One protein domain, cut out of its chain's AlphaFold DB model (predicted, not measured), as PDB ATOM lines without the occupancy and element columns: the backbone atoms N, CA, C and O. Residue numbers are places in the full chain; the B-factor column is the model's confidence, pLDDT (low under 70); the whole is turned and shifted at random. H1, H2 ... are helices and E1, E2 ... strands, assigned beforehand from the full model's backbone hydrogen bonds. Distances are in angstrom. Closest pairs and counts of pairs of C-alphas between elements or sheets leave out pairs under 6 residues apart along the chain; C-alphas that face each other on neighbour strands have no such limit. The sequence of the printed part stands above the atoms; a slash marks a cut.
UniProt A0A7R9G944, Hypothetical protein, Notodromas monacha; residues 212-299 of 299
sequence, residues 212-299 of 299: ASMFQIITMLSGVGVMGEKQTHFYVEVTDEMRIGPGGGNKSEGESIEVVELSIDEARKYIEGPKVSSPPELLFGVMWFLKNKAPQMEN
ATOM      1  N   ALA A 212     -24.725  53.889  -6.312       46.62
ATOM      2  CA  ALA A 212     -26.015  53.281  -5.995       46.62
ATOM      3  C   ALA A 212     -26.162  51.861  -6.568       46.62
ATOM      4  O   ALA A 212     -26.993  51.081  -6.093       46.62
ATOM      5  N   SER A 213     -25.337  51.512  -7.555       43.06
ATOM      6  CA  SER A 213     -25.310  50.202  -8.198       43.06
ATOM      7  C   SER A 213     -24.316  49.235  -7.549       43.06
ATOM      8  O   SER A 213     -24.457  48.028  -7.746       43.06
ATOM      9  N   MET A 214     -23.355  49.708  -6.741       46.75
ATOM     10  CA  MET A 214     -22.344  48.858  -6.099       46.75
ATOM     11  C   MET A 214     -22.711  48.415  -4.677       46.75
ATOM     12  O   MET A 214     -22.687  49.190  -3.724       46.75
ATOM     13  N   PHE A 215     -22.951  47.115  -4.500       52.00
ATOM     14  CA  PHE A 215     -23.234  46.510  -3.195       52.00
ATOM     15  C   PHE A 215     -22.053  45.647  -2.741       52.00
ATOM     16  O   PHE A 215     -21.690  44.678  -3.414       52.00
ATOM     17  N   GLN A 216     -21.461  45.960  -1.580       48.75
ATOM     18  CA  GLN A 216     -20.477  45.075  -0.951       48.75
ATOM     19  C   GLN A 216     -21.182  43.791  -0.494       48.75
ATOM     20  O   GLN A 216     -22.073  43.826   0.355       48.75
ATOM     21  N   ILE A 217     -20.778  42.649  -1.052       50.59
ATOM     22  CA  ILE A 217     -21.418  41.360  -0.775       50.59
ATOM     23  C   ILE A 217     -20.849  40.738   0.503       50.59
ATOM     24  O   ILE A 217     -21.590  40.374   1.416       50.59
ATOM     25  N   ILE A 218     -19.526  40.556   0.545       42.50
ATOM     26  CA  ILE A 218     -18.808  39.921   1.656       42.50
ATOM     27  C   ILE A 218     -17.303  40.196   1.538       42.50
ATOM     28  O   ILE A 218     -16.763  40.296   0.434       42.50
ATOM     29  N   THR A 219     -16.614  40.251   2.678       42.19
ATOM     30  CA  THR A 219     -15.149  40.154   2.753       42.19
ATOM     31  C   THR A 219     -14.784  38.811   3.371       42.19
ATOM     32  O   THR A 219     -15.256  38.485   4.461       42.19
ATOM     33  N   MET A 220     -13.942  38.035   2.694       43.75
ATOM     34  CA  MET A 220     -13.502  36.714   3.145       43.75
ATOM     35  C   MET A 220     -11.984  36.558   3.005       43.75
ATOM     36  O   MET A 220     -11.341  37.258   2.226       43.75
ATOM     37  N   LEU A 221     -11.403  35.653   3.793       41.91
ATOM     38  CA  LEU A 221     -10.018  35.223   3.601       41.91
ATOM     39  C   LEU A 221     -10.001  34.156   2.506       41.91
ATOM     40  O   LEU A 221     -10.674  33.133   2.650       41.91
ATOM     41  N   SER A 222      -9.235  34.378   1.441       45.72
ATOM     42  CA  SER A 222      -8.971  33.357   0.425       45.72
ATOM     43  C   SER A 222      -7.590  32.724   0.656       45.72
ATOM     44  O   SER A 222      -6.704  33.302   1.292       45.72
ATOM     45  N   GLY A 223      -7.409  31.473   0.219       45.84
ATOM     46  CA  GLY A 223      -6.108  30.792   0.301       45.84
ATOM     47  C   GLY A 223      -5.585  30.526   1.723       45.84
ATOM     48  O   GLY A 223      -4.386  30.699   1.984       45.84
ATOM     49  N   VAL A 224      -6.458  30.109   2.654       40.94
ATOM     50  CA  VAL A 224      -6.073  29.772   4.037       40.94
ATOM     51  C   VAL A 224      -5.092  28.590   4.028       40.94
ATOM     52  O   VAL A 224      -5.477  27.455   3.757       40.94
ATOM     53  N   GLY A 225      -3.811  28.873   4.298       37.91
ATOM     54  CA  GLY A 225      -2.718  27.890   4.328       37.91
ATOM     55  C   GLY A 225      -1.517  28.198   3.423       37.91
ATOM     56  O   GLY A 225      -0.497  27.529   3.571       37.91
ATOM     57  N   VAL A 226      -1.598  29.198   2.527       41.44
ATOM     58  CA  VAL A 226      -0.473  29.569   1.633       41.44
ATOM     59  C   VAL A 226      -0.232  31.085   1.543       41.44
ATOM     60  O   VAL A 226       0.919  31.492   1.665       41.44
ATOM     61  N   MET A 227      -1.277  31.917   1.379       50.31
ATOM     62  CA  MET A 227      -1.131  33.379   1.167       50.31
ATOM     63  C   MET A 227      -1.977  34.252   2.118       50.31
ATOM     64  O   MET A 227      -1.534  35.334   2.483       50.31
ATOM     65  N   GLY A 228      -3.141  33.784   2.599       46.38
ATOM     66  CA  GLY A 228      -3.916  34.479   3.645       46.38
ATOM     67  C   GLY A 228      -4.358  35.908   3.297       46.38
ATOM     68  O   GLY A 228      -4.415  36.762   4.182       46.38
ATOM     69  N   GLU A 229      -4.651  36.177   2.027       49.56
ATOM     70  CA  GLU A 229      -5.040  37.507   1.561       49.56
ATOM     71  C   GLU A 229      -6.537  37.764   1.782       49.56
ATOM     72  O   GLU A 229      -7.382  36.864   1.704       49.56
ATOM     73  N   LYS A 230      -6.873  39.020   2.097       49.09
ATOM     74  CA  LYS A 230      -8.264  39.469   2.184       49.09
ATOM     75  C   LYS A 230      -8.778  39.747   0.781       49.09
ATOM     76  O   LYS A 230      -8.169  40.526   0.055       49.09
ATOM     77  N   GLN A 231      -9.927  39.176   0.450       56.38
ATOM     78  CA  GLN A 231     -10.650  39.488  -0.774       56.38
ATOM     79  C   GLN A 231     -12.047  40.009  -0.440       56.38
ATOM     80  O   GLN A 231     -12.728  39.488   0.449       56.38
ATOM     81  N   THR A 232     -12.466  41.043  -1.162       61.50
ATOM     82  CA  THR A 232     -13.781  41.674  -1.026       61.50
ATOM     83  C   THR A 232     -14.517  41.572  -2.351       61.50
ATOM     84  O   THR A 232     -13.982  41.957  -3.386       61.50
ATOM     85  N   HIS A 233     -15.741  41.046  -2.310       61.12
ATOM     86  CA  HIS A 233     -16.600  40.914  -3.484       61.12
ATOM     87  C   HIS A 233     -17.597  42.071  -3.549       61.12
ATOM     88  O   HIS A 233     -18.275  42.368  -2.558       61.12
ATOM     89  N   PHE A 234     -17.726  42.663  -4.734       67.38
ATOM     90  CA  PHE A 234     -18.707  43.696  -5.055       67.38
ATOM     91  C   PHE A 234     -19.639  43.194  -6.158       67.38
ATOM     92  O   PHE A 234     -19.223  42.430  -7.029       67.38
ATOM     93  N   TYR A 235     -20.897  43.618  -6.110       75.62
ATOM     94  CA  TYR A 235     -21.866  43.444  -7.189       75.62
ATOM     95  C   TYR A 235     -22.196  44.805  -7.782       75.62
ATOM     96  O   TYR A 235     -22.417  45.732  -7.009       75.62
ATOM     97  N   VAL A 236     -22.265  44.897  -9.111       76.56
ATOM     98  CA  VAL A 236     -22.662  46.103  -9.841       76.56
ATOM     99  C   VAL A 236     -23.584  45.752 -11.004       76.56
ATOM    100  O   VAL A 236     -23.388  44.733 -11.666       76.56
ATOM    101  N   GLU A 237     -24.583  46.596 -11.246       81.88
ATOM    102  CA  GLU A 237     -25.423  46.557 -12.445       81.88
ATOM    103  C   GLU A 237     -24.833  47.505 -13.490       81.88
ATOM    104  O   GLU A 237     -24.509  48.649 -13.184       81.88
ATOM    105  N   VAL A 238     -24.646  47.015 -14.714       82.81
ATOM    106  CA  VAL A 238     -24.069  47.785 -15.824       82.81
ATOM    107  C   VAL A 238     -24.986  47.728 -17.037       82.81
ATOM    108  O   VAL A 238     -25.715  46.752 -17.218       82.81
ATOM    109  N   THR A 239     -24.934  48.762 -17.875       82.31
ATOM    110  CA  THR A 239     -25.655  48.817 -19.154       82.31
ATOM    111  C   THR A 239     -24.685  48.836 -20.334       82.31
ATOM    112  O   THR A 239     -23.495  49.129 -20.170       82.31
ATOM    113  N   ASP A 240     -25.180  48.553 -21.541       85.50
ATOM    114  CA  ASP A 240     -24.359  48.570 -22.759       85.50
ATOM    115  C   ASP A 240     -23.757  49.956 -23.038       85.50
ATOM    116  O   ASP A 240     -22.653  50.059 -23.574       85.50
ATOM    117  N   GLU A 241     -24.426  51.036 -22.623       85.56
ATOM    118  CA  GLU A 241     -23.919  52.404 -22.756       85.56
ATOM    119  C   GLU A 241     -22.676  52.670 -21.892       85.56
ATOM    120  O   GLU A 241     -21.887  53.558 -22.213       85.56
ATOM    121  N   MET A 242     -22.474  51.900 -20.818       81.94
ATOM    122  CA  MET A 242     -21.298  52.010 -19.942       81.94
ATOM    123  C   MET A 242     -20.065  51.299 -20.527       81.94
ATOM    124  O   MET A 242     -18.962  51.404 -19.982       81.94
ATOM    125  N   ARG A 243     -20.212  50.567 -21.638       82.31
ATOM    126  CA  ARG A 243     -19.132  49.782 -22.242       82.31
ATOM    127  C   ARG A 243     -18.193  50.666 -23.069       82.31
ATOM    128  O   ARG A 243     -18.481  51.018 -24.208       82.31
ATOM    129  N   ILE A 244     -17.007  50.945 -22.531       82.38
ATOM    130  CA  ILE A 244     -15.959  51.732 -23.217       82.38
ATOM    131  C   ILE A 244     -15.029  50.897 -24.120       82.38
ATOM    132  O   ILE A 244     -14.155  51.441 -24.794       82.38
ATOM    133  N   GLY A 245     -15.192  49.569 -24.151       84.69
ATOM    134  CA  GLY A 245     -14.357  48.673 -24.951       84.69
ATOM    135  C   GLY A 245     -14.773  47.197 -24.885       84.69
ATOM    136  O   GLY A 245     -15.737  46.843 -24.203       84.69
ATOM    137  N   PRO A 246     -14.051  46.302 -25.582       82.25
ATOM    138  CA  PRO A 246     -14.392  44.878 -25.622       82.25
ATOM    139  C   PRO A 246     -14.200  44.162 -24.272       82.25
ATOM    140  O   PRO A 246     -14.822  43.123 -24.066       82.25
ATOM    141  N   GLY A 247     -13.396  44.723 -23.358       84.62
ATOM    142  CA  GLY A 247     -12.968  44.090 -22.106       84.62
ATOM    143  C   GLY A 247     -11.838  43.072 -22.320       84.62
ATOM    144  O   GLY A 247     -11.214  43.054 -23.382       84.62
ATOM    145  N   GLY A 248     -11.570  42.232 -21.316       81.12
ATOM    146  CA  GLY A 248     -10.597  41.132 -21.433       81.12
ATOM    147  C   GLY A 248      -9.156  41.475 -21.037       81.12
ATOM    148  O   GLY A 248      -8.226  40.810 -21.491       81.12
ATOM    149  N   GLY A 249      -8.975  42.488 -20.185       80.69
ATOM    150  CA  GLY A 249      -7.669  42.842 -19.632       80.69
ATOM    151  C   GLY A 249      -6.767  43.638 -20.579       80.69
ATOM    152  O   GLY A 249      -7.136  43.983 -21.706       80.69
ATOM    153  N   ASN A 250      -5.566  43.954 -20.109       75.62
ATOM    154  CA  ASN A 250      -4.555  44.668 -20.859       75.62
ATOM    155  C   ASN A 250      -3.647  43.702 -21.636       75.62
ATOM    156  O   ASN A 250      -2.720  43.091 -21.101       75.62
ATOM    157  N   LYS A 251      -3.839  43.633 -22.958       75.44
ATOM    158  CA  LYS A 251      -3.001  42.804 -23.841       75.44
ATOM    159  C   LYS A 251      -1.514  43.164 -23.786       75.44
ATOM    160  O   LYS A 251      -0.687  42.290 -24.038       75.44
ATOM    161  N   SER A 252      -1.148  44.413 -23.469       79.00
ATOM    162  CA  SER A 252       0.269  44.782 -23.334       79.00
ATOM    163  C   SER A 252       0.920  44.205 -22.077       79.00
ATOM    164  O   SER A 252       2.140  44.091 -22.033       79.00
ATOM    165  N   GLU A 253       0.124  43.810 -21.083       76.25
ATOM    166  CA  GLU A 253       0.579  43.138 -19.858       76.25
ATOM    167  C   GLU A 253       0.623  41.607 -20.020       76.25
ATOM    168  O   GLU A 253       0.971  40.882 -19.091       76.25
ATOM    169  N   GLY A 254       0.326  41.100 -21.224       78.62
ATOM    170  CA  GLY A 254       0.300  39.667 -21.520       78.62
ATOM    171  C   GLY A 254      -0.966  38.963 -21.034       78.62
ATOM    172  O   GLY A 254      -1.010  37.732 -21.020       78.62
ATOM    173  N   GLU A 255      -1.996  39.717 -20.649       75.00
ATOM    174  CA  GLU A 255      -3.269  39.161 -20.207       75.00
ATOM    175  C   GLU A 255      -4.022  38.514 -21.377       75.00
ATOM    176  O   GLU A 255      -4.146  39.072 -22.470       75.00
ATOM    177  N   SER A 256      -4.532  37.306 -21.135       80.06
ATOM    178  CA  SER A 256      -5.347  36.545 -22.081       80.06
ATOM    179  C   SER A 256      -6.670  36.193 -21.412       80.06
ATOM    180  O   SER A 256      -6.856  35.063 -20.959       80.06
ATOM    181  N   ILE A 257      -7.567  37.177 -21.319       80.94
ATOM    182  CA  ILE A 257      -8.861  37.046 -20.644       80.94
ATOM    183  C   ILE A 257      -9.979  37.152 -21.682       80.94
ATOM    184  O   ILE A 257     -10.050  38.106 -22.458       80.94
ATOM    185  N   GLU A 258     -10.862  36.160 -21.691       84.81
ATOM    186  CA  GLU A 258     -12.087  36.167 -22.486       84.81
ATOM    187  C   GLU A 258     -13.233  36.747 -21.650       84.81
ATOM    188  O   GLU A 258     -13.445  36.334 -20.509       84.81
ATOM    189  N   VAL A 259     -13.968  37.709 -22.213       84.19
ATOM    190  CA  VAL A 259     -15.196  38.222 -21.595       84.19
ATOM    191  C   VAL A 259     -16.331  37.272 -21.943       84.19
ATOM    192  O   VAL A 259     -16.616  37.053 -23.118       84.19
ATOM    193  N   VAL A 260     -16.977  36.728 -20.916       86.44
ATOM    194  CA  VAL A 260     -18.124  35.832 -21.055       86.44
ATOM    195  C   VAL A 260     -19.339  36.510 -20.442       86.44
ATOM    196  O   VAL A 260     -19.329  36.872 -19.267       86.44
ATOM    197  N   GLU A 261     -20.384  36.659 -21.245       89.19
ATOM    198  CA  GLU A 261     -21.687  37.160 -20.819       89.19
ATOM    199  C   GLU A 261     -22.637  35.962 -20.708       89.19
ATOM    200  O   GLU A 261     -22.714  35.140 -21.620       89.19
ATOM    201  N   LEU A 262     -23.319  35.835 -19.570       89.81
ATOM    202  CA  LEU A 262     -24.298  34.778 -19.325       89.81
ATOM    203  C   LEU A 262     -25.641  35.424 -18.998       89.81
ATOM    204  O   LEU A 262     -25.721  36.293 -18.130       89.81
ATOM    205  N   SER A 263     -26.705  34.951 -19.637       93.00
ATOM    206  CA  SER A 263     -28.067  35.187 -19.157       93.00
ATOM    207  C   SER A 263     -28.277  34.566 -17.768       93.00
ATOM    208  O   SER A 263     -27.530  33.683 -17.340       93.00
ATOM    209  N   ILE A 264     -29.334  34.983 -17.061       91.81
ATOM    210  CA  ILE A 264     -29.695  34.426 -15.744       91.81
ATOM    211  C   ILE A 264     -29.855  32.895 -15.816       91.81
ATOM    212  O   ILE A 264     -29.347  32.170 -14.956       91.81
ATOM    213  N   ASP A 265     -30.495  32.390 -16.872       91.88
ATOM    214  CA  ASP A 265     -30.690  30.954 -17.088       91.88
ATOM    215  C   ASP A 265     -29.382  30.214 -17.384       91.88
ATOM    216  O   ASP A 265     -29.177  29.089 -16.917       91.88
ATOM    217  N   GLU A 266     -28.480  30.823 -18.157       92.69
ATOM    218  CA  GLU A 266     -27.154  30.259 -18.412       92.69
ATOM    219  C   GLU A 266     -26.312  30.229 -17.137       92.69
ATOM    220  O   GLU A 266     -25.677  29.212 -16.861       92.69
ATOM    221  N   ALA A 267     -26.372  31.278 -16.313       90.06
ATOM    222  CA  ALA A 267     -25.695  31.334 -15.023       90.06
ATOM    223  C   ALA A 267     -26.211  30.258 -14.047       90.06
ATOM    224  O   ALA A 267     -25.401  29.596 -13.395       90.06
ATOM    225  N   ARG A 268     -27.534  30.016 -13.988       87.56
ATOM    226  CA  ARG A 268     -28.124  28.904 -13.209       87.56
ATOM    227  C   ARG A 268     -27.597  27.552 -13.674       87.56
ATOM    228  O   ARG A 268     -27.028  26.807 -12.881       87.56
ATOM    229  N   LYS A 269     -27.710  27.268 -14.976       87.94
ATOM    230  CA  LYS A 269     -27.213  26.012 -15.566       87.94
ATOM    231  C   LYS A 269     -25.720  25.819 -15.328       87.94
ATOM    232  O   LYS A 269     -25.273  24.692 -15.128       87.94
ATOM    233  N   TYR A 270     -24.957  26.908 -15.357       84.88
ATOM    234  CA  TYR A 270     -23.523  26.888 -15.134       84.88
ATOM    235  C   TYR A 270     -23.168  26.417 -13.720       84.88
ATOM    236  O   TYR A 270     -22.341  25.519 -13.583       84.88
ATOM    237  N   ILE A 271     -23.811  26.957 -12.675       80.12
ATOM    238  CA  ILE A 271     -23.514  26.573 -11.282       80.12
ATOM    239  C   ILE A 271     -24.128  25.228 -10.866       80.12
ATOM    240  O   ILE A 271     -23.599  24.569  -9.974       80.12
ATOM    241  N   GLU A 272     -25.219  24.807 -11.509       75.56
ATOM    242  CA  GLU A 272     -25.889  23.520 -11.260       75.56
ATOM    243  C   GLU A 272     -25.232  22.351 -12.016       75.56
ATOM    244  O   GLU A 272     -25.571  21.183 -11.801       75.56
ATOM    245  N   GLY A 273     -24.287  22.648 -12.912       74.19
ATOM    246  CA  GLY A 273     -23.601  21.657 -13.729       74.19
ATOM    247  C   GLY A 273     -22.786  20.649 -12.899       74.19
ATOM    248  O   GLY A 273     -22.157  21.008 -11.906       74.19
ATOM    249  N   PRO A 274     -22.695  19.375 -13.332       52.47
ATOM    250  CA  PRO A 274     -22.018  18.313 -12.575       52.47
ATOM    251  C   PRO A 274     -20.490  18.479 -12.489       52.47
ATOM    252  O   PRO A 274     -19.827  17.736 -11.766       52.47
ATOM    253  N   LYS A 275     -19.911  19.417 -13.249       60.44
ATOM    254  CA  LYS A 275     -18.482  19.730 -13.238       60.44
ATOM    255  C   LYS A 275     -18.272  21.204 -13.574       60.44
ATOM    256  O   LYS A 275     -18.263  21.570 -14.746       60.44
ATOM    257  N   VAL A 276     -18.060  22.026 -12.550       64.62
ATOM    258  CA  VAL A 276     -17.712  23.440 -12.718       64.62
ATOM    259  C   VAL A 276     -16.234  23.623 -12.390       64.62
ATOM    260  O   VAL A 276     -15.789  23.297 -11.292       64.62
ATOM    261  N   SER A 277     -15.455  24.081 -13.368       66.31
ATOM    262  CA  SER A 277     -14.006  24.283 -13.245       66.31
ATOM    263  C   SER A 277     -13.695  25.770 -13.126       66.31
ATOM    264  O   SER A 277     -13.036  26.331 -13.999       66.31
ATOM    265  N   SER A 278     -14.192  26.389 -12.057       76.69
ATOM    266  CA  SER A 278     -14.020  27.819 -11.802       76.69
ATOM    267  C   SER A 278     -13.561  28.110 -10.383       76.69
ATOM    268  O   SER A 278     -13.810  27.296  -9.489       76.69
ATOM    269  N   PRO A 279     -12.902  29.262 -10.168       69.81
ATOM    270  CA  PRO A 279     -12.517  29.693  -8.835       69.81
ATOM    271  C   PRO A 279     -13.750  29.767  -7.913       69.81
ATOM    272  O   PRO A 279     -14.812  30.216  -8.365       69.81
ATOM    273  N   PRO A 280     -13.650  29.330  -6.643       64.44
ATOM    274  CA  PRO A 280     -14.740  29.425  -5.670       64.44
ATOM    275  C   PRO A 280     -15.368  30.821  -5.566       64.44
ATOM    276  O   PRO A 280     -16.560  30.939  -5.297       64.44
ATOM    277  N   GLU A 281     -14.580  31.864  -5.820       69.12
ATOM    278  CA  GLU A 281     -14.971  33.272  -5.841       69.12
ATOM    279  C   GLU A 281     -16.043  33.550  -6.902       69.12
ATOM    280  O   GLU A 281     -17.090  34.127  -6.600       69.12
ATOM    281  N   LEU A 282     -15.836  33.060  -8.131       78.56
ATOM    282  CA  LEU A 282     -16.816  33.186  -9.212       78.56
ATOM    283  C   LEU A 282     -18.113  32.460  -8.844       78.56
ATOM    284  O   LEU A 282     -19.203  33.006  -9.001       78.56
ATOM    285  N   LEU A 283     -17.993  31.234  -8.324       76.62
ATOM    286  CA  LEU A 283     -19.147  30.424  -7.935       76.62
ATOM    287  C   LEU A 283     -19.965  31.123  -6.852       76.62
ATOM    288  O   LEU A 283     -21.189  31.180  -6.941       76.62
ATOM    289  N   PHE A 284     -19.293  31.683  -5.846       74.06
ATOM    290  CA  PHE A 284     -19.940  32.433  -4.782       74.06
ATOM    291  C   PHE A 284     -20.642  33.687  -5.309       74.06
ATOM    292  O   PHE A 284     -21.807  33.903  -4.974       74.06
ATOM    293  N   GLY A 285     -19.974  34.475  -6.160       77.56
ATOM    294  CA  GLY A 285     -20.561  35.666  -6.776       77.56
ATOM    295  C   GLY A 285     -21.839  35.346  -7.556       77.56
ATOM    296  O   GLY A 285     -22.878  35.966  -7.324       77.56
ATOM    297  N   VAL A 286     -21.802  34.310  -8.400       81.38
ATOM    298  CA  VAL A 286     -22.966  33.869  -9.186       81.38
ATOM    299  C   VAL A 286     -24.079  33.318  -8.287       81.38
ATOM    300  O   VAL A 286     -25.238  33.697  -8.448       81.38
ATOM    301  N   MET A 287     -23.760  32.477  -7.295       76.00
ATOM    302  CA  MET A 287     -24.754  31.965  -6.338       76.00
ATOM    303  C   MET A 287     -25.421  33.089  -5.538       76.00
ATOM    304  O   MET A 287     -26.633  33.060  -5.315       76.00
ATOM    305  N   TRP A 288     -24.648  34.086  -5.101       83.56
ATOM    306  CA  TRP A 288     -25.187  35.242  -4.396       83.56
ATOM    307  C   TRP A 288     -26.114  36.055  -5.302       83.56
ATOM    308  O   TRP A 288     -27.224  36.380  -4.879       83.56
ATOM    309  N   PHE A 289     -25.707  36.331  -6.545       86.56
ATOM    310  CA  PHE A 289     -26.530  37.055  -7.515       86.56
ATOM    311  C   PHE A 289     -27.864  36.342  -7.764       86.56
ATOM    312  O   PHE A 289     -28.930  36.940  -7.607       86.56
ATOM    313  N   LEU A 290     -27.815  35.041  -8.061       83.19
ATOM    314  CA  LEU A 290     -29.004  34.233  -8.340       83.19
ATOM    315  C   LEU A 290     -29.967  34.165  -7.152       83.19
ATOM    316  O   LEU A 290     -31.178  34.080  -7.342       83.19
ATOM    317  N   LYS A 291     -29.443  34.216  -5.923       77.25
ATOM    318  CA  LYS A 291     -30.256  34.208  -4.706       77.25
ATOM    319  C   LYS A 291     -30.869  35.572  -4.383       77.25
ATOM    320  O   LYS A 291     -31.994  35.619  -3.897       77.25
ATOM    321  N   ASN A 292     -30.125  36.661  -4.575       74.69
ATOM    322  CA  ASN A 292     -30.481  37.966  -4.005       74.69
ATOM    323  C   ASN A 292     -30.991  38.982  -5.034       74.69
ATOM    324  O   ASN A 292     -31.760  39.865  -4.662       74.69
ATOM    325  N   LYS A 293     -30.572  38.875  -6.300       86.38
ATOM    326  CA  LYS A 293     -30.851  39.868  -7.349       86.38
ATOM    327  C   LYS A 293     -31.728  39.317  -8.465       86.38
ATOM    328  O   LYS A 293     -32.766  39.910  -8.740       86.38
ATOM    329  N   ALA A 294     -31.397  38.146  -9.014       85.94
ATOM    330  CA  ALA A 294     -32.161  37.541 -10.111       85.94
ATOM    331  C   ALA A 294     -33.692  37.467  -9.876       85.94
ATOM    332  O   ALA A 294     -34.430  37.831 -10.788       85.94
ATOM    333  N   PRO A 295     -34.215  37.123  -8.674       84.81
ATOM    334  CA  PRO A 295     -35.665  37.049  -8.457       84.81
ATOM    335  C   PRO A 295     -36.413  38.381  -8.634       84.81
ATOM    336  O   PRO A 295     -37.624  38.385  -8.825       84.81
ATOM    337  N   GLN A 296     -35.715  39.516  -8.532       80.31
ATOM    338  CA  GLN A 296     -36.295  40.854  -8.704       80.31
ATOM    339  C   GLN A 296     -36.364  41.270 -10.182       80.31
ATOM    340  O   GLN A 296     -37.058  42.224 -10.504       80.31
ATOM    341  N   MET A 297     -35.642  40.563 -11.056       81.19
ATOM    342  CA  MET A 297     -35.510  40.853 -12.489       81.19
ATOM    343  C   MET A 297     -36.361  39.919 -13.364       81.19
ATOM    344  O   MET A 297     -36.517  40.154 -14.557       81.19
ATOM    345  N   GLU A 298     -36.881  38.840 -12.776       70.44
ATOM    346  CA  GLU A 298     -37.716  37.832 -13.442       70.44
ATOM    347  C   GLU A 298     -39.229  38.061 -13.234       70.44
ATOM    348  O   GLU A 298     -40.035  37.295 -13.763       70.44
ATOM    349  N   ASN A 299     -39.611  39.095 -12.473       47.28
ATOM    350  CA  ASN A 299     -40.997  39.518 -12.217       47.28
ATOM    351  C   ASN A 299     -41.322  40.822 -12.948       47.28
ATOM    352  O   ASN A 299     -42.498  40.976 -13.349       47.28
TER     353      ASN A 299
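AT A GLANCE: This is residues 212 to 299 of the 299 residues of the protein "Hypothetical protein" of Notodromas monacha (UniProt A0A7R9G944). A long two-stranded hairpin, E1 and E2, has the helix H2 packed near it, and a shorter helix, H1, crosses to touch H2 at a steep tilt. Between E2 and H1 a wide loop, residues 236 to 263, swings away from this body and folds back; its residues 239 to 245 and 250 to 255 stick out. The turn of the hairpin and the last residues, beyond the small helix H3, make the two ends of the longest axis. The printed part has 88 residues, with two named strands followed by three named helices, E1 E2 H1 H2 H3; the two strands are antiparallel, and the class is mixed, though under half of the residues are in named elements. The whole is loose, with a radius of gyration of the C-alphas of 15.1 A and spans of 44 by 33 by 31 A.

HOW THE PARTS SIT: E1, residues 215 to 222, and E2, residues 229 to 235, form an antiparallel hairpin, with 157 degrees between their directions. The C-alphas of Thr 219 and Thr 232 face each other at 4.3 A. Within hydrogen-bond range are N 217 and O 233 at 2.9 A, and N 231 and O 220 at 3.0 A. H2, residues 280 to 292, has 3 pairs of C-alphas within 8 A of E2, the closest being those of His 233 and Gly 285 at 7.4 A. E1 and H2 are near each other, with 10 pairs of C-alphas within 10 A. H1, residues 264 to 272, touches H2; their closest C-alphas, those of Ile 271 and Leu 283, are 6.7 A apart. Their tilt is steep, 51 degrees, and they run opposite ways. H3, residues 294 to 297, meets H2 only through their tight link of 1 residue. H1 and H3 are close but not clearly touching, with the C-alphas of Ile 264 and Ala 294 closest at 6.9 A. H3 is apart from E1 and E2, and H1 is apart from E1. In H1 and H2 every O i to N i+4 pair is within hydrogen-bond range; H3 is too short for such a pair.

IN THESE COORDINATES: E1 begins at C-alpha 215, (-23.234, 46.510, -3.195), and measures 19.7 A; E2 measures 19.9 A. H1 measures 12.4 A from C-alpha 264 at (-29.695, 34.426, -15.744). H2 measures 18.0 A, and H3, 5.3 A, ends at C-alpha 297, (-35.510, 40.853, -12.489).

THE WHOLE: The C-alphas of Val 226 and Asn 299, the two farthest apart, are 44.0 A apart. The printed part has no cut. The link from E2 to H1, 28 residues, is long; those from E1 to E2 and from H1 to H2 are short. Residues 273 to 279 stand free as well. The mean pLDDT of the printed part is 71.3, and residues 212 to 234, 274 to 277, 279 to 281 and 299 are under 70.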